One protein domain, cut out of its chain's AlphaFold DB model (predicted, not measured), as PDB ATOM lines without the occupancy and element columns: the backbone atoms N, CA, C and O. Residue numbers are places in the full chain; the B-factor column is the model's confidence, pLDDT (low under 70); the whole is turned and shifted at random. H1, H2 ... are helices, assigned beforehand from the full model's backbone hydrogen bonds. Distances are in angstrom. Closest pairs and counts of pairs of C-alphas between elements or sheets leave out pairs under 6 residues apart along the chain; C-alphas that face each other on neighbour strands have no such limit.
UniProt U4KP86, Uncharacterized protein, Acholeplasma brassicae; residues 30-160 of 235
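This is residues 30 to 160 of the 235 residues of an uncharacterized protein of Acholeplasma brassicae (UniProt U4KP86). A long helix, H2, is the hub of a set of crossed helices: H1 and H5 each begin beside it and run away from it on the same side, while H4 packs across its later part. H6 lies beyond H1, with H4 and H6 at opposite ends of the molecule, and the long lead of residues 30 to 55, with no named element, loops on the side of H1 where H6 lies. The printed part has 131 residues with six named helices, H1 to H6 in order along the chain, and no named strand; the class is all helix. The whole is compact, with a radius of gyration of the C-alphas of 14.7 A, and rounded, spanning 40 by 32 by 28 A.

The hub is H2, residues 74 to 94. With residues 79 to 83 alone it touches residues 123 to 128 of H5, residues 122 to 140, about perpendicular at 84 degrees; their closest C-alphas, those of Leu 83 and Asp 124, are 5.9 A apart. H1, residues 56 to 68, touches H2 with residues 56 and 57 alone, at a steep tilt of 49 degrees, opposite ways; the closest C-alphas, of Glu 57 and Leu 84, are 5.7 A apart. H1 and H5 are near each other. H4, residues 106 to 114, touches residues 86 to 90 of H2, the same way at a steep tilt of 68 degrees, only just short of about perpendicular; the C-alphas of Tyr 90 and Leu 113 come closest, at 7.0 A. H4 and H5 only just touch, with 3 pairs of C-alphas within 8 A, the closest those of Ser 106 and Val 125 at 6.2 A. H3, residues 98 to 101, is close to H2 but not clearly touching, with the C-alphas of Gln 91 and Tyr 98 closest at 7.3 A. H6, residues 149 to 157, touches residues 58 to 62 of H1 at a steep tilt of 66 degrees, opposite ways, with the C-alphas of Ile 62 and Leu 155 closest at 6.8 A; H6 is apart from H2 and H4. Every O i to N i+4 pair is within hydrogen-bond range in H4, H5 and H6, against 8 of 9 in H1 and 15 of 17 in H2; H3 is too short for such a pair.

H2 is 30.5 A long, from C-alpha 74 at (125.709, 127.690, 147.580) to C-alpha 94 at (113.519, 100.730, 154.822). H5 is 27.0 A long, H1 17.6 A, H6 12.4 A, H4 12.2 A and H3 4.8 A. H1 begins at C-alpha 56, (123.445, 113.471, 157.052), and H6 ends at C-alpha 157, (126.852, 126.827, 164.214). Residues 32 to 33 form a short antiparallel pairing with residues 146 to 147.

The two C-alphas farthest apart, those of Lys 107 and Thr 160, are 42.4 A from each other. The printed part has no cut; the links H4 to H5 and H5 to H6 are short, and the other three are tight. Mean pLDDT of the printed part is 92.4, and no printed residue is under 70.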
ATOM      1  N   PRO A  30     137.602 111.593 172.796       76.94
ATOM      2  CA  PRO A  30     138.395 111.858 171.588       76.94
ATOM      3  C   PRO A  30     137.638 112.627 170.481       76.94
ATOM      4  O   PRO A  30     136.473 113.000 170.640       76.94
ATOM      5  N   ASN A  31     138.333 112.856 169.357       90.06
ATOM      6  CA  ASN A  31     137.779 113.356 168.093       90.06
ATOM      7  C   ASN A  31     136.595 112.509 167.588       90.06
ATOM      8  O   ASN A  31     136.439 111.344 167.958       90.06
ATOM      9  N   LEU A  32     135.775 113.104 166.720       92.44
ATOM     10  CA  LEU A  32     134.715 112.406 165.996       92.44
ATOM     11  C   LEU A  32     135.267 111.802 164.705       92.44
ATOM     12  O   LEU A  32     136.147 112.382 164.066       92.44
ATOM     13  N   TYR A  33     134.684 110.678 164.300       92.12
ATOM     14  CA  TYR A  33     135.012 109.983 163.061       92.12
ATOM     15  C   TYR A  33     133.759 109.848 162.207       92.12
ATOM     16  O   TYR A  33     132.691 109.490 162.706       92.12
ATOM     17  N   PHE A  34     133.887 110.137 160.918       92.88
ATOM     18  CA  PHE A  34     132.784 109.989 159.982       92.88
ATOM     19  C   PHE A  34     132.461 108.507 159.744       92.88
ATOM     20  O   PHE A  34     133.319 107.726 159.330       92.88
ATOM     21  N   SER A  35     131.208 108.122 159.976       91.19
ATOM     22  CA  SER A  35     130.704 106.769 159.748       91.19
ATOM     23  C   SER A  35     130.012 106.704 158.394       91.19
ATOM     24  O   SER A  35     128.978 107.326 158.184       91.19
ATOM     25  N   GLU A  36     130.548 105.920 157.462       86.62
ATOM     26  CA  GLU A  36     129.938 105.734 156.135       86.62
ATOM     27  C   GLU A  36     128.578 105.033 156.195       86.62
ATOM     28  O   GLU A  36     127.721 105.243 155.340       86.62
ATOM     29  N   THR A  37     128.373 104.217 157.230       88.62
ATOM     30  CA  THR A  37     127.128 103.481 157.451       88.62
ATOM     31  C   THR A  37     125.968 104.429 157.730       88.62
ATOM     32  O   THR A  37     124.866 104.199 157.230       88.62
ATOM     33  N   SER A  38     126.213 105.485 158.513       88.25
ATOM     34  CA  SER A  38     125.207 106.486 158.892       88.25
ATOM     35  C   SER A  38     125.334 107.808 158.127       88.25
ATOM     36  O   SER A  38     124.417 108.620 158.187       88.25
ATOM     37  N   LEU A  39     126.447 108.020 157.419       91.25
ATOM     38  CA  LEU A  39     126.884 109.299 156.851       91.25
ATOM     39  C   LEU A  39     126.875 110.454 157.867       91.25
ATOM     40  O   LEU A  39     126.540 111.589 157.534       91.25
ATOM     41  N   THR A  40     127.252 110.163 159.116       92.88
ATOM     42  CA  THR A  40     127.338 111.154 160.202       92.88
ATOM     43  C   THR A  40     128.627 111.013 161.007       92.88
ATOM     44  O   THR A  40     129.289 109.976 160.967       92.88
ATOM     45  N   TYR A  41     128.966 112.042 161.782       91.75
ATOM     46  CA  TYR A  41     130.092 112.045 162.727       91.75
ATOM     47  C   TYR A  41     129.746 111.471 164.112       91.75
ATOM     48  O   TYR A  41     130.597 111.401 164.995       91.75
ATOM     49  N   THR A  42     128.485 111.102 164.332       81.31
ATOM     50  CA  THR A  42     127.918 110.890 165.675       81.31
ATOM     51  C   THR A  42     127.705 109.425 166.052       81.31
ATOM     52  O   THR A  42     126.851 109.109 166.882       81.31
ATOM     53  N   ASP A  43     128.474 108.525 165.439       82.56
ATOM     54  CA  ASP A  43     128.563 107.110 165.822       82.56
ATOM     55  C   ASP A  43     129.522 106.952 167.017       82.56
ATOM     56  O   ASP A  43     130.630 106.426 166.918       82.56
ATOM     57  N   THR A  44     129.126 107.544 168.143       88.19
ATOM     58  CA  THR A  44     129.902 107.612 169.387       88.19
ATOM     59  C   THR A  44     129.314 106.676 170.455       88.19
ATOM     60  O   THR A  44     128.239 106.098 170.271       88.19
ATOM     61  N   PRO A  45     129.991 106.469 171.599       89.06
ATOM     62  CA  PRO A  45     129.389 105.789 172.744       89.06
ATOM     63  C   PRO A  45     128.129 106.507 173.260       89.06
ATOM     64  O   PRO A  45     128.025 107.726 173.189       89.06
ATOM     65  N   ARG A  46     127.180 105.765 173.848       91.00
ATOM     66  CA  ARG A  46     125.892 106.323 174.325       91.00
ATOM     67  C   ARG A  46     126.020 107.408 175.400       91.00
ATOM     68  O   ARG A  46     125.153 108.270 175.505       91.00
ATOM     69  N   ASN A  47     127.095 107.371 176.182       89.94
ATOM     70  CA  ASN A  47     127.426 108.353 177.218       89.94
ATOM     71  C   ASN A  47     128.219 109.565 176.682       89.94
ATOM     72  O   ASN A  47     128.734 110.372 177.457       89.94
ATOM     73  N   ASP A  48     128.338 109.702 175.363       91.62
ATOM     74  CA  ASP A  48     128.925 110.858 174.695       91.62
ATOM     75  C   ASP A  48     127.837 111.893 174.372       91.62
ATOM     76  O   ASP A  48     126.782 111.535 173.847       91.62
ATOM     77  N   ILE A  49     128.076 113.179 174.650       91.50
ATOM     78  CA  ILE A  49     127.084 114.245 174.381       91.50
ATOM     79  C   ILE A  49     126.779 114.404 172.884       91.50
ATOM     80  O   ILE A  49     125.779 115.021 172.520       91.50
ATOM     81  N   PHE A  50     127.618 113.834 172.015       90.88
ATOM     82  CA  PHE A  50     127.408 113.790 170.572       90.88
ATOM     83  C   PHE A  50     126.650 112.546 170.098       90.88
ATOM     84  O   PHE A  50     126.437 112.405 168.896       90.88
ATOM     85  N   TYR A  51     126.227 111.642 170.986       89.56
ATOM     86  CA  TYR A  51     125.527 110.427 170.577       89.56
ATOM     87  C   TYR A  51     124.240 110.744 169.810       89.56
ATOM     88  O   TYR A  51     123.334 111.394 170.329       89.56
ATOM     89  N   GLN A  52     124.156 110.265 168.564       84.94
ATOM     90  CA  GLN A  52     122.988 110.406 167.685       84.94
ATOM     91  C   GLN A  52     122.506 111.846 167.425       84.94
ATOM     92  O   GLN A  52     121.352 112.038 167.032       84.94
ATOM     93  N   ILE A  53     123.358 112.865 167.568       86.06
ATOM     94  CA  ILE A  53     122.985 114.252 167.223       86.06
ATOM     95  C   ILE A  53     123.318 114.642 165.777       86.06
ATOM     96  O   ILE A  53     123.166 115.805 165.397       86.06
ATOM     97  N   GLY A  54     123.848 113.713 164.985       86.94
ATOM     98  CA  GLY A  54     124.250 113.948 163.604       86.94
ATOM     99  C   GLY A  54     123.053 114.066 162.672       86.94
ATOM    100  O   GLY A  54     121.963 113.548 162.937       86.94
ATOM    101  N   ASN A  55     123.277 114.752 161.561       88.81
ATOM    102  CA  ASN A  55     122.331 114.854 160.460       88.81
ATOM    103  C   ASN A  55     123.133 114.711 159.168       88.81
ATOM    104  O   ASN A  55     124.054 115.489 158.949       88.81
ATOM    105  N   ILE A  56     122.775 113.739 158.329       91.56
ATOM    106  CA  ILE A  56     123.445 113.471 157.052       91.56
ATOM    107  C   ILE A  56     123.579 114.722 156.175       91.56
ATOM    108  O   ILE A  56     124.636 114.946 155.591       91.56
ATOM    109  N   GLU A  57     122.541 115.554 156.101       90.12
ATOM    110  CA  GLU A  57     122.546 116.761 155.281       90.12
ATOM    111  C   GLU A  57     123.638 117.717 155.751       90.12
ATOM    112  O   GLU A  57     124.399 118.223 154.943       90.12
ATOM    113  N   THR A  58     123.776 117.925 157.060       91.69
ATOM    114  CA  THR A  58     124.809 118.809 157.616       91.69
ATOM    115  C   THR A  58     126.193 118.159 157.613       91.69
ATOM    116  O   THR A  58     127.177 118.777 157.203       91.69
ATOM    117  N   ASP A  59     126.276 116.909 158.055       94.75
ATOM    118  CA  ASP A  59     127.530 116.195 158.275       94.75
ATOM    119  C   ASP A  59     128.246 115.894 156.953       94.75
ATOM    120  O   ASP A  59     129.475 115.952 156.907       94.75
ATOM    121  N   PHE A  60     127.509 115.672 155.859       94.75
ATOM    122  CA  PHE A  60     128.102 115.550 154.529       94.75
ATOM    123  C   PHE A  60     128.825 116.837 154.102       94.75
ATOM    124  O   PHE A  60     129.959 116.778 153.621       94.75
ATOM    125  N   PHE A  61     128.217 118.014 154.300       94.69
ATOM    126  CA  PHE A  61     128.866 119.285 153.951       94.69
ATOM    127  C   PHE A  61     130.082 119.573 154.825       94.69
ATOM    128  O   PHE A  61     131.080 120.094 154.321       94.69
ATOM    129  N   ILE A  62     130.023 119.203 156.106       95.50
ATOM    130  CA  ILE A  62     131.171 119.287 157.013       95.50
ATOM    131  C   ILE A  62     132.301 118.398 156.504       95.50
ATOM    132  O   ILE A  62     133.418 118.882 156.331       95.50
ATOM    133  N   LEU A  63     132.011 117.136 156.185       96.00
ATOM    134  CA  LEU A  63     132.996 116.207 155.639       96.00
ATOM    135  C   LEU A  63     133.624 116.737 154.351       96.00
ATOM    136  O   LEU A  63     134.849 116.725 154.214       96.00
ATOM    137  N   TYR A  64     132.800 117.238 153.430       95.44
ATOM    138  CA  TYR A  64     133.270 117.857 152.198       95.44
ATOM    139  C   TYR A  64     134.219 119.017 152.492       95.44
ATOM    140  O   TYR A  64     135.332 119.047 151.968       95.44
ATOM    141  N   GLN A  65     133.809 119.950 153.351       95.38
ATOM    142  CA  GLN A  65     134.594 121.136 153.676       95.38
ATOM    143  C   GLN A  65     135.922 120.782 154.346       95.38
ATOM    144  O   GLN A  65     136.951 121.357 153.990       95.38
ATOM    145  N   VAL A  66     135.916 119.840 155.289       95.00
ATOM    146  CA  VAL A  66     137.127 119.420 156.004       95.00
ATOM    147  C   VAL A  66     138.094 118.712 155.056       95.00
ATOM    148  O   VAL A  66     139.289 118.996 155.086       95.00
ATOM    149  N   TYR A  67     137.596 117.836 154.182       95.44
ATOM    150  CA  TYR A  67     138.446 117.092 153.257       95.44
ATOM    151  C   TYR A  67     138.961 117.946 152.086       95.44
ATOM    152  O   TYR A  67     140.128 117.846 151.711       95.44
ATOM    153  N   ARG A  68     138.113 118.798 151.492       94.88
ATOM    154  CA  ARG A  68     138.484 119.658 150.353       94.88
ATOM    155  C   ARG A  68     139.198 120.943 150.766       94.88
ATOM    156  O   ARG A  68     139.896 121.533 149.945       94.88
ATOM    157  N   GLY A  69     139.019 121.386 152.008       94.06
ATOM    158  CA  GLY A  69     139.527 122.662 152.516       94.06
ATOM    159  C   GLY A  69     138.680 123.880 152.128       94.06
ATOM    160  O   GLY A  69     139.074 125.008 152.415       94.06
ATOM    161  N   TYR A  70     137.529 123.681 151.482       92.56
ATOM    162  CA  TYR A  70     136.584 124.734 151.107       92.56
ATOM    163  C   TYR A  70     135.146 124.191 151.089       92.56
ATOM    164  O   TYR A  70     134.943 123.009 150.805       92.56
ATOM    165  N   PRO A  71     134.135 125.023 151.399       91.50
ATOM    166  CA  PRO A  71     132.741 124.593 151.369       91.50
ATOM    167  C   PRO A  71     132.242 124.399 149.930       91.50
ATOM    168  O   PRO A  71     132.723 125.054 149.006       91.50
ATOM    169  N   LEU A  72     131.222 123.553 149.753       89.75
ATOM    170  CA  LEU A  72     130.456 123.496 148.503       89.75
ATOM    171  C   LEU A  72     129.844 124.867 148.173       89.75
ATOM    172  O   LEU A  72     129.408 125.595 149.073       89.75
ATOM    173  N   GLU A  73     129.788 125.206 146.884       89.00
ATOM    174  CA  GLU A  73     129.135 126.433 146.422       89.00
ATOM    175  C   GLU A  73     127.643 126.425 146.765       89.00
ATOM    176  O   GLU A  73     126.972 125.396 146.675       89.00
ATOM    177  N   GLN A  74     127.099 127.590 147.129       84.25
ATOM    178  CA  GLN A  74     125.709 127.690 147.580       84.25
ATOM    179  C   GLN A  74     124.703 127.224 146.516       84.25
ATOM    180  O   GLN A  74     123.713 126.592 146.855       84.25
ATOM    181  N   SER A  75     124.987 127.480 145.239       82.75
ATOM    182  CA  SER A  75     124.178 127.032 144.096       82.75
ATOM    183  C   SER A  75     124.110 125.508 143.953       82.75
ATOM    184  O   SER A  75     123.129 124.993 143.425       82.75
ATOM    185  N   ALA A  76     125.136 124.781 144.405       86.12
ATOM    186  CA  ALA A  76     125.161 123.322 144.383       86.12
ATOM    187  C   ALA A  76     124.482 122.719 145.621       86.12
ATOM    188  O   ALA A  76     123.870 121.657 145.524       86.12
ATOM    189  N   LYS A  77     124.557 123.401 146.773       89.88
ATOM    190  CA  LYS A  77     124.040 122.894 148.053       89.88
ATOM    191  C   LYS A  77     122.566 122.511 148.005       89.88
ATOM    192  O   LYS A  77     122.223 121.493 148.591       89.88
ATOM    193  N   ASP A  78     121.723 123.261 147.302       89.69
ATOM    194  CA  ASP A  78     120.275 123.003 147.274       89.69
ATOM    195  C   ASP A  78     119.947 121.620 146.680       89.69
ATOM    196  O   ASP A  78     119.145 120.876 147.244       89.69
ATOM    197  N   ASN A  79     120.632 121.223 145.601       91.56
ATOM    198  CA  ASN A  79     120.444 119.901 144.991       91.56
ATOM    199  C   ASN A  79     120.987 118.776 145.889       91.56
ATOM    200  O   ASN A  79     120.390 117.705 145.977       91.56
ATOM    201  N   TYR A  80     122.106 119.022 146.579       95.38
ATOM    202  CA  TYR A  80     122.658 118.077 147.553       95.38
ATOM    203  C   TYR A  80     121.721 117.898 148.749       95.38
ATOM    204  O   TYR A  80     121.450 116.765 149.132       95.38
ATOM    205  N   HIS A  81     121.194 118.987 149.310       93.19
ATOM    206  CA  HIS A  81     120.217 118.939 150.397       93.19
ATOM    207  C   HIS A  81     118.986 118.130 150.000       93.19
ATOM    208  O   HIS A  81     118.602 117.216 150.728       93.19
ATOM    209  N   LEU A  82     118.412 118.417 148.827       92.38
ATOM    210  CA  LEU A  82     117.226 117.718 148.348       92.38
ATOM    211  C   LEU A  82     117.473 116.208 148.242       92.38
ATOM    212  O   LEU A  82     116.747 115.425 148.851       92.38
ATOM    213  N   LEU A  83     118.542 115.794 147.558       95.69
ATOM    214  CA  LEU A  83     118.864 114.376 147.435       95.69
ATOM    215  C   LEU A  83     119.151 113.725 148.797       95.69
ATOM    216  O   LEU A  83     118.620 112.653 149.075       95.69
ATOM    217  N   LEU A  84     119.970 114.341 149.655       95.50
ATOM    218  CA  LEU A  84     120.294 113.787 150.977       95.50
ATOM    219  C   LEU A  84     119.035 113.637 151.846       95.50
ATOM    220  O   LEU A  84     118.925 112.648 152.571       95.50
ATOM    221  N   SER A  85     118.063 114.547 151.720       93.75
ATOM    222  CA  SER A  85     116.763 114.435 152.390       93.75
ATOM    223  C   SER A  85     115.949 113.233 151.886       93.75
ATOM    224  O   SER A  85     115.396 112.483 152.693       93.75
ATOM    225  N   TYR A  86     115.956 112.965 150.576       94.81
ATOM    226  CA  TYR A  86     115.308 111.784 150.004       94.81
ATOM    227  C   TYR A  86     115.977 110.486 150.455       94.81
ATOM    228  O   TYR A  86     115.291 109.539 150.837       94.81
ATOM    229  N   LEU A  87     117.313 110.443 150.476       95.25
ATOM    230  CA  LEU A  87     118.053 109.277 150.964       95.25
ATOM    231  C   LEU A  87     117.795 109.029 152.456       95.25
ATOM    232  O   LEU A  87     117.656 107.878 152.866       95.25
ATOM    233  N   LYS A  88     117.686 110.096 153.255       93.25
ATOM    234  CA  LYS A  88     117.315 110.033 154.674       93.25
ATOM    235  C   LYS A  88     115.911 109.478 154.877       93.25
ATOM    236  O   LYS A  88     115.720 108.617 155.735       93.25
ATOM    237  N   LEU A  89     114.943 109.926 154.079       93.38
ATOM    238  CA  LEU A  89     113.580 109.398 154.115       93.38
ATOM    239  C   LEU A  89     113.539 107.918 153.705       93.38
ATOM    240  O   LEU A  89     112.946 107.102 154.405       93.38
ATOM    241  N   TYR A  90     114.222 107.546 152.623       94.62
ATOM    242  CA  TYR A  90     114.303 106.151 152.190       94.62
ATOM    243  C   TYR A  90     114.933 105.256 153.268       94.62
ATOM    244  O   TYR A  90     114.400 104.187 153.579       94.62
ATOM    245  N   GLN A  91     116.035 105.712 153.872       93.31
ATOM    246  CA  GLN A  91     116.733 104.991 154.931       93.31
ATOM    247  C   GLN A  91     115.854 104.778 156.167       93.31
ATOM    248  O   GLN A  91     115.868 103.684 156.736       93.31
ATOM    249  N   SER A  92     115.081 105.788 156.577       90.56
ATOM    250  CA  SER A  92     114.223 105.695 157.762       90.56
ATOM    251  C   SER A  92     113.056 104.720 157.568       90.56
ATOM    252  O   SER A  92     112.696 104.015 158.511       90.56
ATOM    253  N   LEU A  93     112.517 104.622 156.349       92.62
ATOM    254  CA  LEU A  93     111.408 103.725 156.013       92.62
ATOM    255  C   LEU A  93     111.844 102.272 155.777       92.62
ATOM    256  O   LEU A  93     111.082 101.353 156.070       92.62
ATOM    257  N   ASN A  94     113.064 102.054 155.272       91.81
ATOM    258  CA  ASN A  94     113.519 100.730 154.822       91.81
ATOM    259  C   ASN A  94     114.659 100.128 155.661       91.81
ATOM    260  O   ASN A  94     115.062  98.992 155.419       91.81
ATOM    261  N   ALA A  95     115.187 100.862 156.646       85.75
ATOM    262  CA  ALA A  95     116.318 100.458 157.491       85.75
ATOM    263  C   ALA A  95     117.597 100.058 156.715       85.75
ATOM    264  O   ALA A  95     118.461  99.354 157.241       85.75
ATOM    265  N   THR A  96     117.744 100.523 155.473       89.88
ATOM    266  CA  THR A  96     118.900 100.264 154.601       89.88
ATOM    267  C   THR A  96     120.086 101.151 154.979       89.88
ATOM    268  O   THR A  96     119.936 102.359 155.101       89.88
ATOM    269  N   SER A  97     121.296 100.608 155.134       91.06
ATOM    270  CA  SER A  97     122.465 101.455 155.440       91.06
ATOM    271  C   SER A  97     122.836 102.384 154.277       91.06
ATOM    272  O   SER A  97     122.676 102.018 153.112       91.06
ATOM    273  N   TYR A  98     123.431 103.547 154.558       92.25
ATOM    274  CA  TYR A  98     123.907 104.415 153.476       92.25
ATOM    275  C   TYR A  98     125.063 103.799 152.690       92.25
ATOM    276  O   TYR A  98     125.158 104.020 151.488       92.25
ATOM    277  N   THR A  99     125.897 102.971 153.321       90.94
ATOM    278  CA  THR A  99     126.914 102.176 152.616       90.94
ATOM    279  C   THR A  99     126.293 101.318 151.513       90.94
ATOM    280  O   THR A  99     126.876 101.185 150.440       90.94
ATOM    281  N   GLU A 100     125.117 100.741 151.759       93.94
ATOM    282  CA  GLU A 100     124.383  99.959 150.765       93.94
ATOM    283  C   GLU A 100     123.750 100.855 149.698       93.94
ATOM    284  O   GLU A 100     123.972 100.618 148.511       93.94
ATOM    285  N   ILE A 101     123.061 101.925 150.110       95.19
ATOM    286  CA  ILE A 101     122.465 102.913 149.196       95.19
ATOM    287  C   ILE A 101     123.525 103.459 148.233       95.19
ATOM    288  O   ILE A 101     123.307 103.496 147.030       95.19
ATOM    289  N   LEU A 102     124.715 103.817 148.721       94.62
ATOM    290  CA  LEU A 102     125.811 104.342 147.901       94.62
ATOM    291  C   LEU A 102     126.400 103.314 146.918       94.62
ATOM    292  O   LEU A 102     127.170 103.694 146.035       94.62
ATOM    293  N   ASN A 103     126.038 102.034 147.007       94.94
ATOM    294  CA  ASN A 103     126.395 101.035 145.999       94.94
ATOM    295  C   ASN A 103     125.354 100.906 144.878       94.94
ATOM    296  O   ASN A 103     125.671 100.305 143.852       94.94
ATOM    297  N   TYR A 104     124.169 101.508 145.015       96.62
ATOM    298  CA  TYR A 104     123.119 101.450 143.997       96.62
ATOM    299  C   TYR A 104     123.586 102.032 142.662       96.62
ATOM    300  O   TYR A 104     124.283 103.047 142.590       96.62
ATOM    301  N   THR A 105     123.189 101.393 141.574       96.50
ATOM    302  CA  THR A 105     123.189 101.962 140.226       96.50
ATOM    303  C   THR A 105     122.156 103.087 140.125       96.50
ATOM    304  O   THR A 105     121.254 103.192 140.950       96.50
ATOM    305  N   SER A 106     122.224 103.914 139.075       95.62
ATOM    306  CA  SER A 106     121.196 104.944 138.842       95.62
ATOM    307  C   SER A 106     119.786 104.359 138.717       95.62
ATOM    308  O   SER A 106     118.818 105.021 139.065       95.62
ATOM    309  N   LYS A 107     119.660 103.118 138.225       95.69
ATOM    310  CA  LYS A 107     118.370 102.431 138.157       95.69
ATOM    311  C   LYS A 107     117.868 102.053 139.551       95.69
ATOM    312  O   LYS A 107     116.726 102.340 139.864       95.69
ATOM    313  N   GLU A 108     118.720 101.444 140.371       97.31
ATOM    314  CA  GLU A 108     118.355 101.057 141.740       97.31
ATOM    315  C   GLU A 108     118.041 102.278 142.610       97.31
ATOM    316  O   GLU A 108     117.123 102.214 143.418       97.31
ATOM    317  N   LEU A 109     118.730 103.409 142.404       97.12
ATOM    318  CA  LEU A 109     118.354 104.681 143.026       97.12
ATOM    319  C   LEU A 109     116.937 105.101 142.620       97.12
ATOM    320  O   LEU A 109     116.151 105.467 143.485       97.12
ATOM    321  N   ASN A 110     116.618 105.061 141.324       95.88
ATOM    322  CA  ASN A 110     115.286 105.434 140.849       95.88
ATOM    323  C   ASN A 110     114.211 104.521 141.435       95.88
ATOM    324  O   ASN A 110     113.246 105.023 141.994       95.88
ATOM    325  N   ASP A 111     114.420 103.205 141.381       95.62
ATOM    326  CA  ASP A 111     113.484 102.227 141.935       95.62
ATOM    327  C   ASP A 111     113.292 102.444 143.458       95.62
ATOM    328  O   ASP A 111     112.178 102.340 143.971       95.62
ATOM    329  N   ALA A 112     114.362 102.798 144.184       95.88
ATOM    330  CA  ALA A 112     114.318 103.109 145.613       95.88
ATOM    331  C   ALA A 112     113.553 104.408 145.917       95.88
ATOM    332  O   ALA A 112     112.723 104.430 146.826       95.88
ATOM    333  N   LEU A 113     113.794 105.482 145.166       96.00
ATOM    334  CA  LEU A 113     113.104 106.758 145.367       96.00
ATOM    335  C   LEU A 113     111.632 106.689 144.935       96.00
ATOM    336  O   LEU A 113     110.760 107.165 145.661       96.00
ATOM    337  N   ASP A 114     111.329 105.993 143.841       94.75
ATOM    338  CA  ASP A 114     109.950 105.760 143.406       94.75
ATOM    339  C   ASP A 114     109.163 104.952 144.457       94.75
ATOM    340  O   ASP A 114     107.966 105.175 144.634       94.75
ATOM    341  N   SER A 115     109.821 104.059 145.213       94.50
ATOM    342  CA  SER A 115     109.178 103.292 146.296       94.50
ATOM    343  C   SER A 115     108.690 104.145 147.476       94.50
ATOM    344  O   SER A 115     107.884 103.670 148.277       94.50
ATOM    345  N   ILE A 116     109.162 105.391 147.573       95.31
ATOM    346  CA  ILE A 116     108.744 106.384 148.571       95.31
ATOM    347  C   ILE A 116     108.034 107.583 147.921       95.31
ATOM    348  O   ILE A 116     108.047 108.680 148.474       95.31
ATOM    349  N   ASP A 117     107.434 107.377 146.741       94.44
ATOM    350  CA  ASP A 117     106.696 108.379 145.957       94.44
ATOM    351  C   ASP A 117     107.529 109.618 145.558       94.44
ATOM    352  O   ASP A 117     106.994 110.704 145.312       94.44
ATOM    353  N   VAL A 118     108.853 109.462 145.449       93.94
ATOM    354  CA  VAL A 118     109.776 110.505 144.987       93.94
ATOM    355  C   VAL A 118     110.271 110.154 143.591       93.94
ATOM    356  O   VAL A 118     111.054 109.231 143.422       93.94
ATOM    357  N   THR A 119     109.888 110.940 142.584       91.06
ATOM    358  CA  THR A 119     110.443 110.787 141.232       91.06
ATOM    359  C   THR A 119     111.746 111.584 141.102       91.06
ATOM    360  O   THR A 119     111.693 112.819 141.092       91.06
ATOM    361  N   PRO A 120     112.916 110.933 140.968       88.06
ATOM    362  CA  PRO A 120     114.181 111.644 140.845       88.06
ATOM    363  C   PRO A 120     114.311 112.362 139.505       88.06
ATOM    364  O   PRO A 120     113.973 111.848 138.435       88.06
ATOM    365  N   SER A 121     114.880 113.558 139.557       93.19
ATOM    366  CA  SER A 121     115.321 114.295 138.383       93.19
ATOM    367  C   SER A 121     116.679 113.790 137.879       93.19
ATOM    368  O   SER A 121     117.424 113.094 138.571       93.19
ATOM    369  N   ILE A 122     117.059 114.199 136.664       94.12
ATOM    370  CA  ILE A 122     118.415 113.950 136.140       94.12
ATOM    371  C   ILE A 122     119.471 114.561 137.072       94.12
ATOM    372  O   ILE A 122     120.525 113.963 137.276       94.12
ATOM    373  N   THR A 123     119.183 115.728 137.655       94.38
ATOM    374  CA  THR A 123     120.071 116.399 138.609       94.38
ATOM    375  C   THR A 123     120.318 115.531 139.841       94.38
ATOM    376  O   THR A 123     121.468 115.385 140.242       94.38
ATOM    377  N   ASP A 124     119.283 114.887 140.383       94.94
ATOM    378  CA  ASP A 124     119.408 114.012 141.558       94.94
ATOM    379  C   ASP A 124     120.314 112.811 141.262       94.94
ATOM    380  O   ASP A 124     121.198 112.475 142.049       94.94
ATOM    381  N   VAL A 125     120.173 112.212 140.076       95.62
ATOM    382  CA  VAL A 125     121.044 111.115 139.626       95.62
ATOM    383  C   VAL A 125     122.496 111.576 139.460       95.62
ATOM    384  O   VAL A 125     123.424 110.828 139.781       95.62
ATOM    385  N   VAL A 126     122.723 112.789 138.949       96.38
ATOM    386  CA  VAL A 126     124.075 113.358 138.823       96.38
ATOM    387  C   VAL A 126     124.688 113.569 140.207       96.38
ATOM    388  O   VAL A 126     125.762 113.027 140.469       96.38
ATOM    389  N   VAL A 127     123.984 114.253 141.111       96.12
ATOM    390  CA  VAL A 127     124.455 114.523 142.480       96.12
ATOM    391  C   VAL A 127     124.711 113.224 143.242       96.12
ATOM    392  O   VAL A 127     125.721 113.099 143.930       96.12
ATOM    393  N   PHE A 128     123.868 112.207 143.072       97.19
ATOM    394  CA  PHE A 128     124.088 110.903 143.687       97.19
ATOM    395  C   PHE A 128     125.414 110.275 143.247       97.19
ATOM    396  O   PHE A 128     126.188 109.785 144.072       97.19
ATOM    397  N   ASN A 129     125.719 110.326 141.950       96.81
ATOM    398  CA  ASN A 129     126.984 109.816 141.432       96.81
ATOM    399  C   ASN A 129     128.187 110.656 141.890       96.81
ATOM    400  O   ASN A 129     129.263 110.096 142.117       96.81
ATOM    401  N   GLU A 130     128.019 111.965 142.082       96.06
ATOM    402  CA  GLU A 130     129.043 112.827 142.678       96.06
ATOM    403  C   GLU A 130     129.319 112.454 144.138       96.06
ATOM    404  O   GLU A 130     130.479 112.249 144.496       96.06
ATOM    405  N   ILE A 131     128.279 112.269 144.961       95.62
ATOM    406  CA  ILE A 131     128.409 111.808 146.355       95.62
ATOM    407  C   ILE A 131     129.123 110.456 146.400       95.62
ATOM    408  O   ILE A 131     130.073 110.283 147.164       95.62
ATOM    409  N   LYS A 132     128.720 109.504 145.550       95.31
ATOM    410  CA  LYS A 132     129.376 108.192 145.453       95.31
ATOM    411  C   LYS A 132     130.854 108.317 145.117       95.31
ATOM    412  O   LYS A 132     131.685 107.689 145.771       95.31
ATOM    413  N   THR A 133     131.179 109.129 144.118       95.50
ATOM    414  CA  THR A 133     132.564 109.361 143.691       95.50
ATOM    415  C   THR A 133     133.373 110.001 144.813       95.50
ATOM    416  O   THR A 133     134.489 109.569 145.089       95.50
ATOM    417  N   PHE A 134     132.795 110.978 145.513       95.00
ATOM    418  CA  PHE A 134     133.418 111.633 146.655       95.00
ATOM    419  C   PHE A 134     133.723 110.638 147.781       95.00
ATOM    420  O   PHE A 134     134.870 110.543 148.209       95.00
ATOM    421  N   VAL A 135     132.749 109.830 148.206       92.94
ATOM    422  CA  VAL A 135     132.955 108.817 149.258       92.94
ATOM    423  C   VAL A 135     133.982 107.760 148.831       92.94
ATOM    424  O   VAL A 135     134.816 107.345 149.636       92.94
ATOM    425  N   GLN A 136     133.984 107.345 147.562       93.06
ATOM    426  CA  GLN A 136     135.011 106.443 147.029       93.06
ATOM    427  C   GLN A 136     136.410 107.063 147.073       93.06
ATOM    428  O   GLN A 136     137.370 106.373 147.411       93.06
ATOM    429  N   GLU A 137     136.532 108.357 146.786       95.00
ATOM    430  CA  GLU A 137     137.801 109.071 146.885       95.00
ATOM    431  C   GLU A 137     138.343 109.067 148.322       95.00
ATOM    432  O   GLU A 137     139.520 108.755 148.528       95.00
ATOM    433  N   LEU A 138     137.488 109.330 149.320       93.31
ATOM    434  CA  LEU A 138     137.871 109.269 150.737       93.31
ATOM    435  C   LEU A 138     138.450 107.893 151.095       93.31
ATOM    436  O   LEU A 138     139.522 107.806 151.702       93.31
ATOM    437  N   LYS A 139     137.788 106.817 150.645       90.44
ATOM    438  CA  LYS A 139     138.238 105.427 150.833       90.44
ATOM    439  C   LYS A 139     139.583 105.163 150.181       90.44
ATOM    440  O   LYS A 139     140.483 104.618 150.821       90.44
ATOM    441  N   SER A 140     139.729 105.534 148.910       94.00
ATOM    442  CA  SER A 140     140.969 105.332 148.157       94.00
ATOM    443  C   SER A 140     142.152 106.042 148.815       94.00
ATOM    444  O   SER A 140     143.249 105.485 148.858       94.00
ATOM    445  N   ASN A 141     141.912 107.214 149.404       93.19
ATOM    446  CA  ASN A 141     142.923 107.988 150.116       93.19
ATOM    447  C   ASN A 141     143.088 107.596 151.591       93.19
ATOM    448  O   ASN A 141     143.919 108.185 152.281       93.19
ATOM    449  N   LYS A 142     142.346 106.589 152.075       90.50
ATOM    450  CA  LYS A 142     142.338 106.143 153.479       90.50
ATOM    451  C   LYS A 142     142.083 107.293 154.458       90.50
ATOM    452  O   LYS A 142     142.664 107.334 155.542       90.50
ATOM    453  N   TYR A 143     141.248 108.243 154.053       90.81
ATOM    454  CA  TYR A 143     140.883 109.366 154.894       90.81
ATOM    455  C   TYR A 143     139.916 108.892 155.984       90.81
ATOM    456  O   TYR A 143     138.884 108.301 155.685       90.81
ATOM    457  N   SER A 144     140.259 109.143 157.248       84.50
ATOM    458  CA  SER A 144     139.488 108.683 158.410       84.50
ATOM    459  C   SER A 144     138.230 109.506 158.686       84.50
ATOM    460  O   SER A 144     137.445 109.123 159.549       84.50
ATOM    461  N   GLY A 145     138.047 110.648 158.011       89.50
ATOM    462  CA  GLY A 145     136.958 111.563 158.344       89.50
ATOM    463  C   GLY A 145     137.063 112.068 159.776       89.50
ATOM    464  O   GLY A 145     136.053 112.142 160.455       89.50
ATOM    465  N   GLU A 146     138.272 112.331 160.269       92.94
ATOM    466  CA  GLU A 146     138.488 112.775 161.644       92.94
ATOM    467  C   GLU A 146     138.276 114.287 161.783       92.94
ATOM    468  O   GLU A 146     138.783 115.076 160.980       92.94
ATOM    469  N   ILE A 147     137.550 114.694 162.825       94.00
ATOM    470  CA  ILE A 147     137.327 116.100 163.171       94.00
ATOM    471  C   ILE A 147     137.300 116.283 164.691       94.00
ATOM    472  O   ILE A 147     136.778 115.440 165.424       94.00
ATOM    473  N   SER A 148     137.834 117.399 165.193       91.94
ATOM    474  CA  SER A 148     137.663 117.728 166.609       91.94
ATOM    475  C   SER A 148     136.211 118.101 166.904       91.94
ATOM    476  O   SER A 148     135.539 118.746 166.101       91.94
ATOM    477  N   LYS A 149     135.720 117.716 168.084       91.94
ATOM    478  CA  LYS A 149     134.346 118.001 168.521       91.94
ATOM    479  C   LYS A 149     134.041 119.505 168.563       91.94
ATOM    480  O   LYS A 149     132.959 119.915 168.156       91.94
ATOM    481  N   ASN A 150     135.015 120.330 168.957       92.00
ATOM    482  CA  ASN A 150     134.877 121.789 168.922       92.00
ATOM    483  C   ASN A 150     134.714 122.295 167.485       92.00
ATOM    484  O   ASN A 150     133.761 123.012 167.208       92.00
ATOM    485  N   LEU A 151     135.576 121.864 166.552       93.31
ATOM    486  CA  LEU A 151     135.464 122.271 165.148       93.31
ATOM    487  C   LEU A 151     134.147 121.788 164.525       93.31
ATOM    488  O   LEU A 151     133.523 122.519 163.760       93.31
ATOM    489  N   TYR A 152     133.689 120.583 164.872       94.00
ATOM    490  CA  TYR A 152     132.390 120.073 164.435       94.00
ATOM    491  C   TYR A 152     131.242 120.990 164.872       94.00
ATOM    492  O   TYR A 152     130.418 121.383 164.046       94.00
ATOM    493  N   ILE A 153     131.220 121.390 166.147       92.94
ATOM    494  CA  ILE A 153     130.241 122.348 166.667       92.94
ATOM    495  C   ILE A 153     130.333 123.688 165.930       92.94
ATOM    496  O   ILE A 153     129.310 124.227 165.513       92.94
ATOM    497  N   GLU A 154     131.536 124.230 165.755       93.81
ATOM    498  CA  GLU A 154     131.738 125.526 165.100       93.81
ATOM    499  C   GLU A 154     131.214 125.533 163.664       93.81
ATOM    500  O   GLU A 154     130.541 126.479 163.246       93.81
ATOM    501  N   LEU A 155     131.462 124.453 162.919       93.62
ATOM    502  CA  LEU A 155     130.955 124.289 161.558       93.62
ATOM    503  C   LEU A 155     129.430 124.142 161.527       93.62
ATOM    504  O   LEU A 155     128.793 124.695 160.633       93.62
ATOM    505  N   ARG A 156     128.834 123.461 162.514       91.19
ATOM    506  CA  ARG A 156     127.370 123.356 162.650       91.19
ATOM    507  C   ARG A 156     126.717 124.699 162.967       91.19
ATOM    508  O   ARG A 156     125.638 124.985 162.462       91.19
ATOM    509  N   LEU A 157     127.357 125.513 163.805       91.31
ATOM    510  CA  LEU A 157     126.852 126.827 164.214       91.31
ATOM    511  C   LEU A 157     127.186 127.940 163.210       91.31
ATOM    512  O   LEU A 157     126.598 129.018 163.280       91.31
ATOM    513  N   GLY A 158     128.152 127.719 162.315       91.12
ATOM    514  CA  GLY A 158     128.667 128.747 161.410       91.12
ATOM    515  C   GLY A 158     129.457 129.855 162.120       91.12
ATOM    516  O   GLY A 158     129.561 130.964 161.594       91.12
ATOM    517  N   ARG A 159     129.996 129.587 163.317       94.00
ATOM    518  CA  ARG A 159     130.794 130.534 164.113       94.00
ATOM    519  C   ARG A 159     131.793 129.817 165.017       94.00
ATOM    520  O   ARG A 159     131.578 128.671 165.389       94.00
ATOM    521  N   THR A 160     132.827 130.534 165.439       94.94
ATOM    522  CA  THR A 160     133.780 130.066 166.454       94.94
ATOM    523  C   THR A 160     133.124 130.005 167.838       94.94
ATOM    524  O   THR A 160     132.268 130.838 168.168       94.94
TER     525      THR A 160